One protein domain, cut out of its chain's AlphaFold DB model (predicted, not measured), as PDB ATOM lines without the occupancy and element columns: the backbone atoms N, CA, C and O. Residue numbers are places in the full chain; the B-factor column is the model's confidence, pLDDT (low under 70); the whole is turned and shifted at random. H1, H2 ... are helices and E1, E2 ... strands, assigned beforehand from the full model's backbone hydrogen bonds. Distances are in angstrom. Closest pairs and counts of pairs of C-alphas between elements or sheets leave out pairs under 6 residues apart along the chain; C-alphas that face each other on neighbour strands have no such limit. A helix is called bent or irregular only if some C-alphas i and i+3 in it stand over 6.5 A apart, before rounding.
ATOM      1  N   TYR A 155      21.352 -85.935 -99.640       47.66
ATOM      2  CA  TYR A 155      22.358 -86.602-100.481       47.66
ATOM      3  C   TYR A 155      22.320 -86.184-101.966       47.66
ATOM      4  O   TYR A 155      23.340 -86.230-102.653       47.66
ATOM      5  N   ASN A 156      21.183 -85.707-102.470       53.38
ATOM      6  CA  ASN A 156      20.959 -85.285-103.848       53.38
ATOM      7  C   ASN A 156      21.246 -83.797-103.995       53.38
ATOM      8  O   ASN A 156      20.376 -82.974-104.273       53.38
ATOM      9  N   ASN A 157      22.532 -83.478-103.916       56.41
ATOM     10  CA  ASN A 157      23.083 -82.219-104.398       56.41
ATOM     11  C   ASN A 157      23.186 -82.222-105.942       56.41
ATOM     12  O   ASN A 157      24.198 -81.799-106.504       56.41
ATOM     13  N   ASN A 158      22.187 -82.781-106.642       70.62
ATOM     14  CA  ASN A 158      22.231 -82.934-108.094       70.62
ATOM     15  C   ASN A 158      21.830 -81.625-108.799       70.62
ATOM     16  O   ASN A 158      21.118 -80.776-108.252       70.62
ATOM     17  N   LYS A 159      22.305 -81.460-110.036       79.88
ATOM     18  CA  LYS A 159      22.133 -80.233-110.829       79.88
ATOM     19  C   LYS A 159      20.656 -79.851-111.028       79.88
ATOM     20  O   LYS A 159      20.321 -78.668-111.008       79.88
ATOM     21  N   LYS A 160      19.765 -80.844-111.154       79.31
ATOM     22  CA  LYS A 160      18.315 -80.676-111.351       79.31
ATOM     23  C   LYS A 160      17.655 -80.049-110.117       79.31
ATOM     24  O   LYS A 160      17.039 -78.994-110.235       79.31
ATOM     25  N   VAL A 161      17.854 -80.620-108.925       75.38
ATOM     26  CA  VAL A 161      17.282 -80.104-107.662       75.38
ATOM     27  C   VAL A 161      17.769 -78.683-107.377       75.38
ATOM     28  O   VAL A 161      16.953 -77.790-107.148       75.38
ATOM     29  N   LYS A 162      19.080 -78.433-107.509       80.94
ATOM     30  CA  LYS A 162      19.649 -77.080-107.375       80.94
ATOM     31  C   LYS A 162      18.975 -76.076-108.308       80.94
ATOM     32  O   LYS A 162      18.717 -74.942-107.911       80.94
ATOM     33  N   THR A 163      18.652 -76.496-109.531       85.19
ATOM     34  CA  THR A 163      17.983 -75.655-110.531       85.19
ATOM     35  C   THR A 163      16.549 -75.318-110.136       85.19
ATOM     36  O   THR A 163      16.166 -74.151-110.226       85.19
ATOM     37  N   TYR A 164      15.777 -76.287-109.632       80.81
ATOM     38  CA  TYR A 164      14.426 -76.035-109.118       80.81
ATOM     39  C   TYR A 164      14.437 -75.096-107.910       80.81
ATOM     40  O   TYR A 164      13.722 -74.089-107.920       80.81
ATOM     41  N   THR A 165      15.283 -75.357-106.907       80.75
ATOM     42  CA  THR A 165      15.412 -74.486-105.728       80.75
ATOM     43  C   THR A 165      15.839 -73.074-106.140       80.75
ATOM     44  O   THR A 165      15.229 -72.089-105.714       80.75
ATOM     45  N   PHE A 166      16.822 -72.950-107.041       86.81
ATOM     46  CA  PHE A 166      17.264 -71.662-107.578       86.81
ATOM     47  C   PHE A 166      16.140 -70.921-108.317       86.81
ATOM     48  O   PHE A 166      15.944 -69.724-108.094       86.81
ATOM     49  N   TYR A 167      15.361 -71.613-109.153       87.81
ATOM     50  CA  TYR A 167      14.211 -71.047-109.863       87.81
ATOM     51  C   TYR A 167      13.129 -70.529-108.903       87.81
ATOM     52  O   TYR A 167      12.677 -69.385-109.037       87.81
ATOM     53  N   LEU A 168      12.743 -71.333-107.909       84.00
ATOM     54  CA  LEU A 168      11.731 -70.964-106.917       84.00
ATOM     55  C   LEU A 168      12.188 -69.770-106.067       84.00
ATOM     56  O   LEU A 168      11.430 -68.810-105.896       84.00
ATOM     57  N   ALA A 169      13.442 -69.776-105.608       84.50
ATOM     58  CA  ALA A 169      14.044 -68.659-104.881       84.50
ATOM     59  C   ALA A 169      14.103 -67.382-105.737       84.50
ATOM     60  O   ALA A 169      13.794 -66.280-105.272       84.50
ATOM     61  N   ALA A 170      14.449 -67.512-107.019       88.19
ATOM     62  CA  ALA A 170      14.492 -66.390-107.941       88.19
ATOM     63  C   ALA A 170      13.103 -65.779-108.183       88.19
ATOM     64  O   ALA A 170      12.991 -64.553-108.284       88.19
ATOM     65  N   LYS A 171      12.046 -66.604-108.240       85.88
ATOM     66  CA  LYS A 171      10.652 -66.146-108.348       85.88
ATOM     67  C   LYS A 171      10.154 -65.446-107.088       85.88
ATOM     68  O   LYS A 171       9.532 -64.393-107.213       85.88
ATOM     69  N   SER A 172      10.448 -65.990-105.907       84.44
ATOM     70  CA  SER A 172      10.002 -65.429-104.624       84.44
ATOM     71  C   SER A 172      10.740 -64.145-104.231       84.44
ATOM     72  O   SER A 172      10.185 -63.295-103.535       84.44
ATOM     73  N   THR A 173      11.972 -63.964-104.713       86.12
ATOM     74  CA  THR A 173      12.745 -62.735-104.500       86.12
ATOM     75  C   THR A 173      12.014 -61.534-105.100       86.12
ATOM     76  O   THR A 173      11.661 -61.547-106.273       86.12
ATOM     77  N   THR A 174      11.808 -60.459-104.343       87.31
ATOM     78  CA  THR A 174      11.160 -59.237-104.848       87.31
ATOM     79  C   THR A 174      12.153 -58.307-105.552       87.31
ATOM     80  O   THR A 174      13.360 -58.319-105.291       87.31
ATOM     81  N   CYS A 175      11.668 -57.479-106.484       90.00
ATOM     82  CA  CYS A 175      12.509 -56.461-107.110       90.00
ATOM     83  C   CYS A 175      12.744 -55.300-106.130       90.00
ATOM     84  O   CYS A 175      11.795 -54.730-105.596       90.00
ATOM     85  N   LYS A 176      14.010 -54.929-105.914       88.25
ATOM     86  CA  LYS A 176      14.397 -53.870-104.963       88.25
ATOM     87  C   LYS A 176      14.363 -52.458-105.551       88.25
ATOM     88  O   LYS A 176      14.527 -51.497-104.804       88.25
ATOM     89  N   TYR A 177      14.153 -52.328-106.860       89.00
ATOM     90  CA  TYR A 177      14.015 -51.028-107.505       89.00
ATOM     91  C   TYR A 177      12.811 -50.274-106.941       89.00
ATOM     92  O   TYR A 177      11.756 -50.875-106.716       89.00
ATOM     93  N   LYS A 178      12.970 -48.968-106.718       86.56
ATOM     94  CA  LYS A 178      11.931 -48.092-106.181       86.56
ATOM     95  C   LYS A 178      11.751 -46.870-107.064       86.56
ATOM     96  O   LYS A 178      12.731 -46.219-107.413       86.56
ATOM     97  N   VAL A 179      10.496 -46.517-107.314       82.31
ATOM     98  CA  VAL A 179      10.097 -45.246-107.928       82.31
ATOM     99  C   VAL A 179       9.034 -44.631-107.028       82.31
ATOM    100  O   VAL A 179       8.104 -45.326-106.629       82.31
ATOM    101  N   ASN A 180       9.185 -43.358-106.654       82.62
ATOM    102  CA  ASN A 180       8.237 -42.647-105.783       82.62
ATOM    103  C   ASN A 180       7.866 -43.431-104.506       82.62
ATOM    104  O   ASN A 180       6.704 -43.528-104.124       82.62
ATOM    105  N   ASN A 181       8.873 -44.033-103.862       81.88
ATOM    106  CA  ASN A 181       8.738 -44.855-102.655       81.88
ATOM    107  C   ASN A 181       7.923 -46.161-102.804       81.88
ATOM    108  O   ASN A 181       7.737 -46.874-101.818       81.88
ATOM    109  N   GLN A 182       7.503 -46.527-104.018       85.25
ATOM    110  CA  GLN A 182       6.873 -47.811-104.322       85.25
ATOM    111  C   GLN A 182       7.896 -48.792-104.897       85.25
ATOM    112  O   GLN A 182       8.713 -48.433-105.748       85.25
ATOM    113  N   PHE A 183       7.855 -50.039-104.431       87.75
ATOM    114  CA  PHE A 183       8.699 -51.102-104.968       87.75
ATOM    115  C   PHE A 183       8.211 -51.556-106.343       87.75
ATOM    116  O   PHE A 183       7.015 -51.683-106.599       87.75
ATOM    117  N   CYS A 184       9.164 -51.866-107.213       89.94
ATOM    118  CA  CYS A 184       8.904 -52.478-108.500       89.94
ATOM    119  C   CYS A 184       8.205 -53.834-108.310       89.94
ATOM    120  O   CYS A 184       8.744 -54.755-107.698       89.94
ATOM    121  N   ASN A 185       7.025 -53.981-108.904       89.12
ATOM    122  CA  ASN A 185       6.251 -55.225-108.931       89.12
ATOM    123  C   ASN A 185       6.609 -56.131-110.126       89.12
ATOM    124  O   ASN A 185       5.797 -56.952-110.549       89.12
ATOM    125  N   GLY A 186       7.791 -55.942-110.714       89.75
ATOM    126  CA  GLY A 186       8.258 -56.763-111.822       89.75
ATOM    127  C   GLY A 186       8.658 -58.172-111.381       89.75
ATOM    128  O   GLY A 186       9.275 -58.368-110.324       89.75
ATOM    129  N   GLN A 187       8.300 -59.146-112.210       90.75
ATOM    130  CA  GLN A 187       8.530 -60.572-112.011       90.75
ATOM    131  C   GLN A 187       9.956 -60.976-112.409       90.75
ATOM    132  O   GLN A 187      10.647 -60.273-113.157       90.75
ATOM    133  N   ALA A 188      10.408 -62.125-111.898       92.94
ATOM    134  CA  ALA A 188      11.647 -62.744-112.362       92.94
ATOM    135  C   ALA A 188      11.517 -63.136-113.832       92.94
ATOM    136  O   ALA A 188      10.537 -63.766-114.229       92.94
ATOM    137  N   LYS A 189      12.551 -62.834-114.613       93.06
ATOM    138  CA  LYS A 189      12.678 -63.287-115.994       93.06
ATOM    139  C   LYS A 189      14.121 -63.660-116.288       93.06
ATOM    140  O   LYS A 189      15.026 -62.875-116.007       93.06
ATOM    141  N   LEU A 190      14.338 -64.823-116.893       93.81
ATOM    142  CA  LEU A 190      15.649 -65.193-117.413       93.81
ATOM    143  C   LEU A 190      16.025 -64.263-118.578       93.81
ATOM    144  O   LEU A 190      15.253 -64.072-119.522       93.81
ATOM    145  N   ARG A 191      17.206 -63.654-118.498       90.75
ATOM    146  CA  ARG A 191      17.756 -62.731-119.493       90.75
ATOM    147  C   ARG A 191      19.181 -63.143-119.857       90.75
ATOM    148  O   ARG A 191      19.844 -63.868-119.119       90.75
ATOM    149  N   ARG A 192      19.640 -62.650-121.005       89.81
ATOM    150  CA  ARG A 192      20.971 -62.900-121.560       89.81
ATOM    151  C   ARG A 192      21.722 -61.588-121.773       89.81
ATOM    152  O   ARG A 192      21.125 -60.616-122.232       89.81
ATOM    153  N   ILE A 193      23.022 -61.588-121.492       86.56
ATOM    154  CA  ILE A 193      23.974 -60.526-121.837       86.56
ATOM    155  C   ILE A 193      25.022 -61.118-122.774       86.56
ATOM    156  O   ILE A 193      25.569 -62.179-122.493       86.56
ATOM    157  N   ILE A 194      25.310 -60.429-123.874       84.94
ATOM    158  CA  ILE A 194      26.406 -60.785-124.780       84.94
ATOM    159  C   ILE A 194      27.616 -59.942-124.372       84.94
ATOM    160  O   ILE A 194      27.523 -58.714-124.328       84.94
ATOM    161  N   LYS A 195      28.732 -60.592-124.041       80.62
ATOM    162  CA  LYS A 195      30.034 -59.956-123.786       80.62
ATOM    163  C   LYS A 195      31.017 -60.420-124.866       80.62
ATOM    164  O   LYS A 195      30.814 -61.482-125.442       80.62
ATOM    165  N   ASN A 196      32.050 -59.628-125.162       60.72
ATOM    166  CA  ASN A 196      33.032 -59.896-126.227       60.72
ATOM    167  C   ASN A 196      33.734 -61.259-126.040       60.72
ATOM    168  O   ASN A 196      34.789 -61.326-125.417       60.72
ATOM    169  N   GLY A 197      33.127 -62.328-126.568       67.94
ATOM    170  CA  GLY A 197      33.595 -63.713-126.469       67.94
ATOM    171  C   GLY A 197      32.621 -64.719-125.830       67.94
ATOM    172  O   GLY A 197      32.958 -65.897-125.791       67.94
ATOM    173  N   GLY A 198      31.432 -64.320-125.348       75.88
ATOM    174  CA  GLY A 198      30.471 -65.271-124.765       75.88
ATOM    175  C   GLY A 198      29.098 -64.705-124.376       75.88
ATOM    176  O   GLY A 198      28.877 -63.492-124.337       75.88
ATOM    177  N   GLU A 199      28.167 -65.610-124.068       83.00
ATOM    178  CA  GLU A 199      26.830 -65.297-123.550       83.00
ATOM    179  C   GLU A 199      26.760 -65.588-122.042       83.00
ATOM    180  O   GLU A 199      27.134 -66.668-121.595       83.00
ATOM    181  N   GLU A 200      26.249 -64.643-121.250       88.25
ATOM    182  CA  GLU A 200      26.004 -64.817-119.814       88.25
ATOM    183  C   GLU A 200      24.501 -64.739-119.519       88.25
ATOM    184  O   GLU A 200      23.806 -63.840-120.005       88.25
ATOM    185  N   PHE A 201      23.999 -65.664-118.697       91.50
ATOM    186  CA  PHE A 201      22.598 -65.721-118.282       91.50
ATOM    187  C   PHE A 201      22.424 -65.220-116.849       91.50
ATOM    188  O   PHE A 201      23.232 -65.491-115.962       91.50
ATOM    189  N   PHE A 202      21.345 -64.480-116.620       93.56
ATOM    190  CA  PHE A 202      21.003 -63.940-115.308       93.56
ATOM    191  C   PHE A 202      19.486 -63.837-115.147       93.56
ATOM    192  O   PHE A 202      18.753 -63.683-116.129       93.56
ATOM    193  N   ILE A 203      19.001 -63.873-113.905       94.50
ATOM    194  CA  ILE A 203      17.605 -63.548-113.608       94.50
ATOM    195  C   ILE A 203      17.485 -62.041-113.427       94.50
ATOM    196  O   ILE A 203      18.027 -61.458-112.486       94.50
ATOM    197  N   GLY A 204      16.758 -61.420-114.349       92.81
ATOM    198  CA  GLY A 204      16.429 -60.006-114.338       92.81
ATOM    199  C   GLY A 204      14.990 -59.734-113.911       92.81
ATOM    200  O   GLY A 204      14.183 -60.641-113.704       92.81
ATOM    201  N   CYS A 205      14.656 -58.451-113.828       92.44
ATOM    202  CA  CYS A 205      13.279 -57.976-113.729       92.44
ATOM    203  C   CYS A 205      12.658 -57.871-115.135       92.44
ATOM    204  O   CYS A 205      13.306 -57.385-116.067       92.44
ATOM    205  N   ASP A 206      11.420 -58.318-115.320       92.00
ATOM    206  CA  ASP A 206      10.673 -58.184-116.580       92.00
ATOM    207  C   ASP A 206      10.367 -56.719-116.947       92.00
ATOM    208  O   ASP A 206      10.474 -56.364-118.118       92.00
ATOM    209  N   LYS A 207      10.109 -55.862-115.952       90.94
ATOM    210  CA  LYS A 207       9.823 -54.422-116.092       90.94
ATOM    211  C   LYS A 207      11.054 -53.523-116.203       90.94
ATOM    212  O   LYS A 207      10.904 -52.312-116.235       90.94
ATOM    213  N   TRP A 208      12.260 -54.086-116.213       92.12
ATOM    214  CA  TRP A 208      13.482 -53.294-116.357       92.12
ATOM    215  C   TRP A 208      13.586 -52.649-117.743       92.12
ATOM    216  O   TRP A 208      13.439 -53.340-118.760       92.12
ATOM    217  N   ILE A 209      13.928 -51.360-117.766       87.44
ATOM    218  CA  ILE A 209      14.191 -50.566-118.967       87.44
ATOM    219  C   ILE A 209      15.672 -50.150-119.000       87.44
ATOM    220  O   ILE A 209      16.326 -49.953-117.973       87.44
ATOM    221  N   ARG A 210      16.238 -50.023-120.208       83.50
ATOM    222  CA  ARG A 210      17.645 -49.640-120.399       83.50
ATOM    223  C   ARG A 210      17.938 -48.302-119.707       83.50
ATOM    224  O   ARG A 210      17.289 -47.303-119.986       83.50
ATOM    225  N   GLY A 211      18.969 -48.294-118.861       80.94
ATOM    226  CA  GLY A 211      19.406 -47.121-118.093       80.94
ATOM    227  C   GLY A 211      18.981 -47.156-116.623       80.94
ATOM    228  O   GLY A 211      19.630 -46.515-115.797       80.94
ATOM    229  N   GLU A 212      17.974 -47.958-116.267       85.44
ATOM    230  CA  GLU A 212      17.561 -48.135-114.876       85.44
ATOM    231  C   GLU A 212      18.570 -48.996-114.107       85.44
ATOM    232  O   GLU A 212      19.045 -50.033-114.586       85.44
ATOM    233  N   LYS A 213      18.895 -48.566-112.886       85.12
ATOM    234  CA  LYS A 213      19.783 -49.275-111.954       85.12
ATOM    235  C   LYS A 213      18.954 -49.929-110.847       85.12
ATOM    236  O   LYS A 213      17.807 -49.561-110.634       85.12
ATOM    237  N   TRP A 214      19.540 -50.879-110.116       86.50
ATOM    238  CA  TRP A 214      18.944 -51.494-108.912       86.50
ATOM    239  C   TRP A 214      17.717 -52.393-109.122       86.50
ATOM    240  O   TRP A 214      17.079 -52.809-108.153       86.50
ATOM    241  N   HIS A 215      17.405 -52.758-110.365       90.50
ATOM    242  CA  HIS A 215      16.484 -53.864-110.617       90.50
ATOM    243  C   HIS A 215      17.088 -55.204-110.189       90.50
ATOM    244  O   HIS A 215      18.296 -55.332-109.986       90.50
ATOM    245  N   ARG A 216      16.219 -56.215-110.063       90.06
ATOM    246  CA  ARG A 216      16.610 -57.601-109.786       90.06
ATOM    247  C   ARG A 216      17.724 -58.036-110.737       90.06
ATOM    248  O   ARG A 216      17.565 -57.942-111.954       90.06
ATOM    249  N   TYR A 217      18.805 -58.532-110.153       91.44
ATOM    250  CA  TYR A 217      19.907 -59.174-110.845       91.44
ATOM    251  C   TYR A 217      20.378 -60.339-109.977       91.44
ATOM    252  O   TYR A 217      20.879 -60.127-108.873       91.44
ATOM    253  N   ILE A 218      20.172 -61.562-110.457       92.00
ATOM    254  CA  ILE A 218      20.661 -62.785-109.816       92.00
ATOM    255  C   ILE A 218      21.501 -63.511-110.859       92.00
ATOM    256  O   ILE A 218      20.984 -63.917-111.901       92.00
ATOM    257  N   LYS A 219      22.802 -63.634-110.603       91.69
ATOM    258  CA  LYS A 219      23.715 -64.356-111.491       91.69
ATOM    259  C   LYS A 219      23.367 -65.846-111.467       91.69
ATOM    260  O   LYS A 219      23.187 -66.400-110.384       91.69
ATOM    261  N   VAL A 220      23.273 -66.481-112.636       92.38
ATOM    262  CA  VAL A 220      23.124 -67.940-112.709       92.38
ATOM    263  C   VAL A 220      24.491 -68.578-112.461       92.38
ATOM    264  O   VAL A 220      25.483 -68.175-113.066       92.38
ATOM    265  N   GLN A 221      24.550 -69.521-111.525       88.25
ATOM    266  CA  GLN A 221      25.778 -70.231-111.161       88.25
ATOM    267  C   GLN A 221      26.016 -71.425-112.101       88.25
ATOM    268  O   GLN A 221      25.076 -71.934-112.703       88.25
ATOM    269  N   GLU A 222      27.263 -71.887-112.221       85.38
ATOM    270  CA  GLU A 222      27.647 -72.987-113.134       85.38
ATOM    271  C   GLU A 222      27.000 -74.335-112.771       85.38
ATOM    272  O   GLU A 222      26.742 -75.181-113.630       85.38
ATOM    273  N   GLU A 223      26.693 -74.514-111.488       86.62
ATOM    274  CA  GLU A 223      26.008 -75.686-110.949       86.62
ATOM    275  C   GLU A 223      24.501 -75.719-111.237       86.62
ATOM    276  O   GLU A 223      23.827 -76.665-110.836       86.62
ATOM    277  N   ILE A 224      23.971 -74.716-111.937       88.94
ATOM    278  CA  ILE A 224      22.579 -74.667-112.377       88.94
ATOM    279  C   ILE A 224      22.487 -75.192-113.808       88.94
ATOM    280  O   ILE A 224      23.296 -74.863-114.677       88.94
ATOM    281  N   ASP A 225      21.501 -76.041-114.055       89.38
ATOM    282  CA  ASP A 225      21.156 -76.510-115.387       89.38
ATOM    283  C   ASP A 225      20.452 -75.383-116.155       89.38
ATOM    284  O   ASP A 225      19.324 -74.994-115.850       89.38
ATOM    285  N   LEU A 226      21.159 -74.805-117.127       90.69
ATOM    286  CA  LEU A 226      20.670 -73.667-117.903       90.69
ATOM    287  C   LEU A 226      19.526 -74.030-118.848       90.69
ATOM    288  O   LEU A 226      18.736 -73.143-119.174       90.69
ATOM    289  N   GLU A 227      19.464 -75.272-119.322       89.81
ATOM    290  CA  GLU A 227      18.425 -75.723-120.248       89.81
ATOM    291  C   GLU A 227      17.112 -75.880-119.485       89.81
ATOM    292  O   GLU A 227      16.164 -75.137-119.749       89.81
ATOM    293  N   LEU A 228      17.137 -76.652-118.397       87.50
ATOM    294  CA  LEU A 228      15.998 -76.790-117.490       87.50
ATOM    295  C   LEU A 228      15.524 -75.432-116.945       87.50
ATOM    296  O   LEU A 228      14.330 -75.144-116.903       87.50
ATOM    297  N   LEU A 229      16.448 -74.543-116.561       90.44
ATOM    298  CA  LEU A 229      16.084 -73.205-116.089       90.44
ATOM    299  C   LEU A 229      15.345 -72.389-117.164       90.44
ATOM    300  O   LEU A 229      14.426 -71.633-116.836       90.44
ATOM    301  N   ARG A 230      15.738 -72.504-118.441       90.69
ATOM    302  CA  ARG A 230      15.038 -71.832-119.549       90.69
ATOM    303  C   ARG A 230      13.629 -72.368-119.697       90.69
ATOM    304  O   ARG A 230      12.713 -71.553-119.817       90.69
ATOM    305  N   ASP A 231      13.466 -73.680-119.645       86.12
ATOM    306  CA  ASP A 231      12.167 -74.316-119.814       86.12
ATOM    307  C   ASP A 231      11.214 -73.948-118.673       86.12
ATOM    308  O   ASP A 231      10.089 -73.510-118.932       86.12
ATOM    309  N   LEU A 232      11.702 -73.926-117.426       87.00
ATOM    310  CA  LEU A 232      10.945 -73.450-116.261       87.00
ATOM    311  C   LEU A 232      10.453 -72.002-116.418       87.00
ATOM    312  O   LEU A 232       9.298 -71.692-116.118       87.00
ATOM    313  N   PHE A 233      11.303 -71.093-116.910       87.50
ATOM    314  CA  PHE A 233      10.912 -69.695-117.146       87.50
ATOM    315  C   PHE A 233      10.018 -69.495-118.374       87.50
ATOM    316  O   PHE A 233       9.353 -68.461-118.474       87.50
ATOM    317  N   GLN A 234      10.003 -70.449-119.303       86.06
ATOM    318  CA  GLN A 234       9.149 -70.443-120.490       86.06
ATOM    319  C   GLN A 234       7.846 -71.223-120.287       86.06
ATOM    320  O   GLN A 234       6.989 -71.195-121.167       86.06
ATOM    321  N   GLY A 235       7.686 -71.892-119.140       78.69
ATOM    322  CA  GLY A 235       6.555 -72.780-118.873       78.69
ATOM    323  C   GLY A 235       6.571 -74.048-119.732       78.69
ATOM    324  O   GLY A 235       5.521 -74.651-119.921       78.69
ATOM    325  N   ARG A 236       7.739 -74.419-120.274       69.06
ATOM    326  CA  ARG A 236       7.962 -75.561-121.174       69.06
ATOM    327  C   ARG A 236       8.659 -76.726-120.481       69.06
ATOM    328  O   ARG A 236       9.393 -77.451-121.115       69.06
ATOM    329  N   ASP A 237       8.437 -76.889-119.191       51.75
ATOM    330  CA  ASP A 237       8.631 -78.176-118.537       51.75
ATOM    331  C   ASP A 237       7.885 -78.107-117.214       51.75
ATOM    332  O   ASP A 237       8.358 -77.581-116.204       51.75
ATOM    333  N   ILE A 238       6.635 -78.537-117.244       52.91
ATOM    334  CA  ILE A 238       6.088 -79.170-116.064       52.91
ATOM    335  C   ILE A 238       5.888 -80.574-116.563       52.91
ATOM    336  O   ILE A 238       4.944 -80.846-117.295       52.91
ATOM    337  N   ASP A 239       6.835 -81.434-116.247       47.78
ATOM    338  CA  ASP A 239       6.627 -82.862-116.274       47.78
ATOM    339  C   ASP A 239       5.492 -83.148-115.270       47.78
ATOM    340  O   ASP A 239       5.716 -83.384-114.082       47.78
ATOM    341  N   VAL A 240       4.244 -82.933-115.714       44.41
ATOM    342  CA  VAL A 240       3.022 -83.069-114.904       44.41
ATOM    343  C   VAL A 240       2.827 -84.538-114.507       44.41
ATOM    344  O   VAL A 240       2.132 -84.814-113.537       44.41
ATOM    345  N   ASP A 241       3.519 -85.454-115.191       42.41
ATOM    346  CA  ASP A 241       3.508 -86.892-114.931       42.41
ATOM    347  C   ASP A 241       4.773 -87.416-114.243       42.41
ATOM    348  O   ASP A 241       4.882 -88.624-113.995       42.41
ATOM    349  N   ASN A 242       5.714 -86.551-113.844       44.22
ATOM    350  CA  ASN A 242       6.856 -87.046-113.097       44.22
ATOM    351  C   ASN A 242       6.431 -87.390-111.669       44.22
ATOM    352  O   ASN A 242       6.274 -86.526-110.803       44.22
ATOM    353  N   LYS A 243       6.356 -88.693-111.395       47.41
ATOM    354  CA  LYS A 243       6.427 -89.267-110.042       47.41
ATOM    355  C   LYS A 243       7.628 -88.728-109.234       47.41
ATOM    356  O   LYS A 243       7.655 -88.884-108.021       47.41
ATOM    357  N   GLU A 244       8.578 -88.040-109.877       50.19
ATOM    358  CA  GLU A 244       9.685 -87.289-109.266       50.19
ATOM    359  C   GLU A 244       9.298 -85.944-108.603       50.19
ATOM    360  O   GLU A 244      10.138 -85.348-107.934       50.19
ATOM    361  N   ASN A 245       8.059 -85.447-108.741       50.84
ATOM    362  CA  ASN A 245       7.613 -84.172-108.141       50.84
ATOM    363  C   ASN A 245       7.043 -84.295-106.717       50.84
ATOM    364  O   ASN A 245       6.514 -83.324-106.167       50.84
ATOM    365  N   GLN A 246       7.134 -85.469-106.099       61.34
ATOM    366  CA  GLN A 246       6.677 -85.649-104.728       61.34
ATOM    367  C   GLN A 246       7.729 -85.096-103.775       61.34
ATOM    368  O   GLN A 246       8.775 -85.696-103.533       61.34
ATOM    369  N   CYS A 247       7.458 -83.912-103.232       69.06
ATOM    370  CA  CYS A 247       8.319 -83.338-102.214       69.06
ATOM    371  C   CYS A 247       8.257 -84.211-100.956       69.06
ATOM    372  O   CYS A 247       7.224 -84.260-100.293       69.06
ATOM    373  N   CYS A 248       9.365 -84.851-100.585       69.44
ATOM    374  CA  CYS A 248       9.456 -85.672 -99.375       69.44
ATOM    375  C   CYS A 248       9.893 -84.865 -98.138       69.44
ATOM    376  O   CYS A 248      10.295 -85.427 -97.123       69.44
ATOM    377  N   THR A 249       9.808 -83.528 -98.188       73.81
ATOM    378  CA  THR A 249      10.170 -82.681 -97.044       73.81
ATOM    379  C   THR A 249       9.173 -82.867 -95.901       73.81
ATOM    380  O   THR A 249       8.039 -82.375 -95.953       73.81
ATOM    381  N   LEU A 250       9.646 -83.515 -94.839       75.75
ATOM    382  CA  LEU A 250       8.995 -83.619 -93.542       75.75
ATOM    383  C   LEU A 250       9.807 -82.847 -92.504       75.75
ATOM    384  O   LEU A 250      11.027 -82.987 -92.424       75.75
ATOM    385  N   VAL A 251       9.141 -82.037 -91.688       77.44
ATOM    386  CA  VAL A 251       9.783 -81.334 -90.571       77.44
ATOM    387  C   VAL A 251       8.948 -81.475 -89.300       77.44
ATOM    388  O   VAL A 251       7.721 -81.604 -89.387       77.44
ATOM    389  N   PRO A 252       9.562 -81.404 -88.105       77.19
ATOM    390  CA  PRO A 252       8.816 -81.396 -86.852       77.19
ATOM    391  C   PRO A 252       7.725 -80.323 -86.855       77.19
ATOM    392  O   PRO A 252       7.939 -79.209 -87.352       77.19
ATOM    393  N   ARG A 253       6.564 -80.609 -86.252       80.69
ATOM    394  CA  ARG A 253       5.445 -79.652 -86.170       80.69
ATOM    395  C   ARG A 253       5.877 -78.307 -85.582       80.69
ATOM    396  O   ARG A 253       5.443 -77.255 -86.054       80.69
TER     397      ARG A 253
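What this domain is: This is residues 155 to 253 of the 261 residues of an uncharacterized protein of Rhizophagus irregularis (UniProt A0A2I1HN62). Two helices, H1 and H2, sit side by side over one face of a small three-stranded sheet, whose hairpin tip, residues 194 to 199, sticks out, as does a long tail, residues 238 to 253, with E4 near its end. The 99 printed residues hold named elements in the order H1, E1, E2, E3, H2, E4; the sheet, E1 - E2 - E3, is an antiparallel meander, each strand the neighbour of the one before. The class is mixed, with 45 residues in named elements, under half. The whole is loose, with a radius of gyration of the C-alphas of 15.9 A and spans of 44 by 42 by 24 A.

How they stand to each other: H1, residues 159 to 172, is on the sheet of E1, 188 to 195, E2, 198 to 205, and E3, 217 to 219, at a height over the sheet of 11.8 A; its closest C-alphas to E1 are Lys 171 and Ala 188, 5.4 A. Hairpin E1 and E2 has N 191 and O 202 at 2.8 A; hairpin E2 and E3 has N 203 and O 218 at 2.8 A. H2, residues 226 to 234, is on the same face as H1, making two layers, helices on one face of a sheet. H1 and H2 touch, closest at the C-alphas of Thr 163 and Leu 229, 6.4 A, and run the same way at a tilt of 38 degrees, only just steep. In both, every O i to N i+4 pair is within hydrogen-bond range. E4, residues 250 to 252, pairs with no named strand and is apart from H2.

Where its parts are: H1 begins at C-alpha 159 (22.133, -80.233, -110.829) and is 20.1 A long. E1 measures 21.8 A, E2 21.7 A and H2 12.2 A. E4 ends at C-alpha 252 (8.816, -81.396, -86.852).

The domain as a whole: The C-alphas farthest apart, Asn 196 and Arg 253, are 52.5 A apart. The printed part has no cut. The links H1 to E1, E2 to E3 and H2 to E4 are long. pLDDT is under 70 at residues 155 to 157, 196 to 197 and 236 to 248.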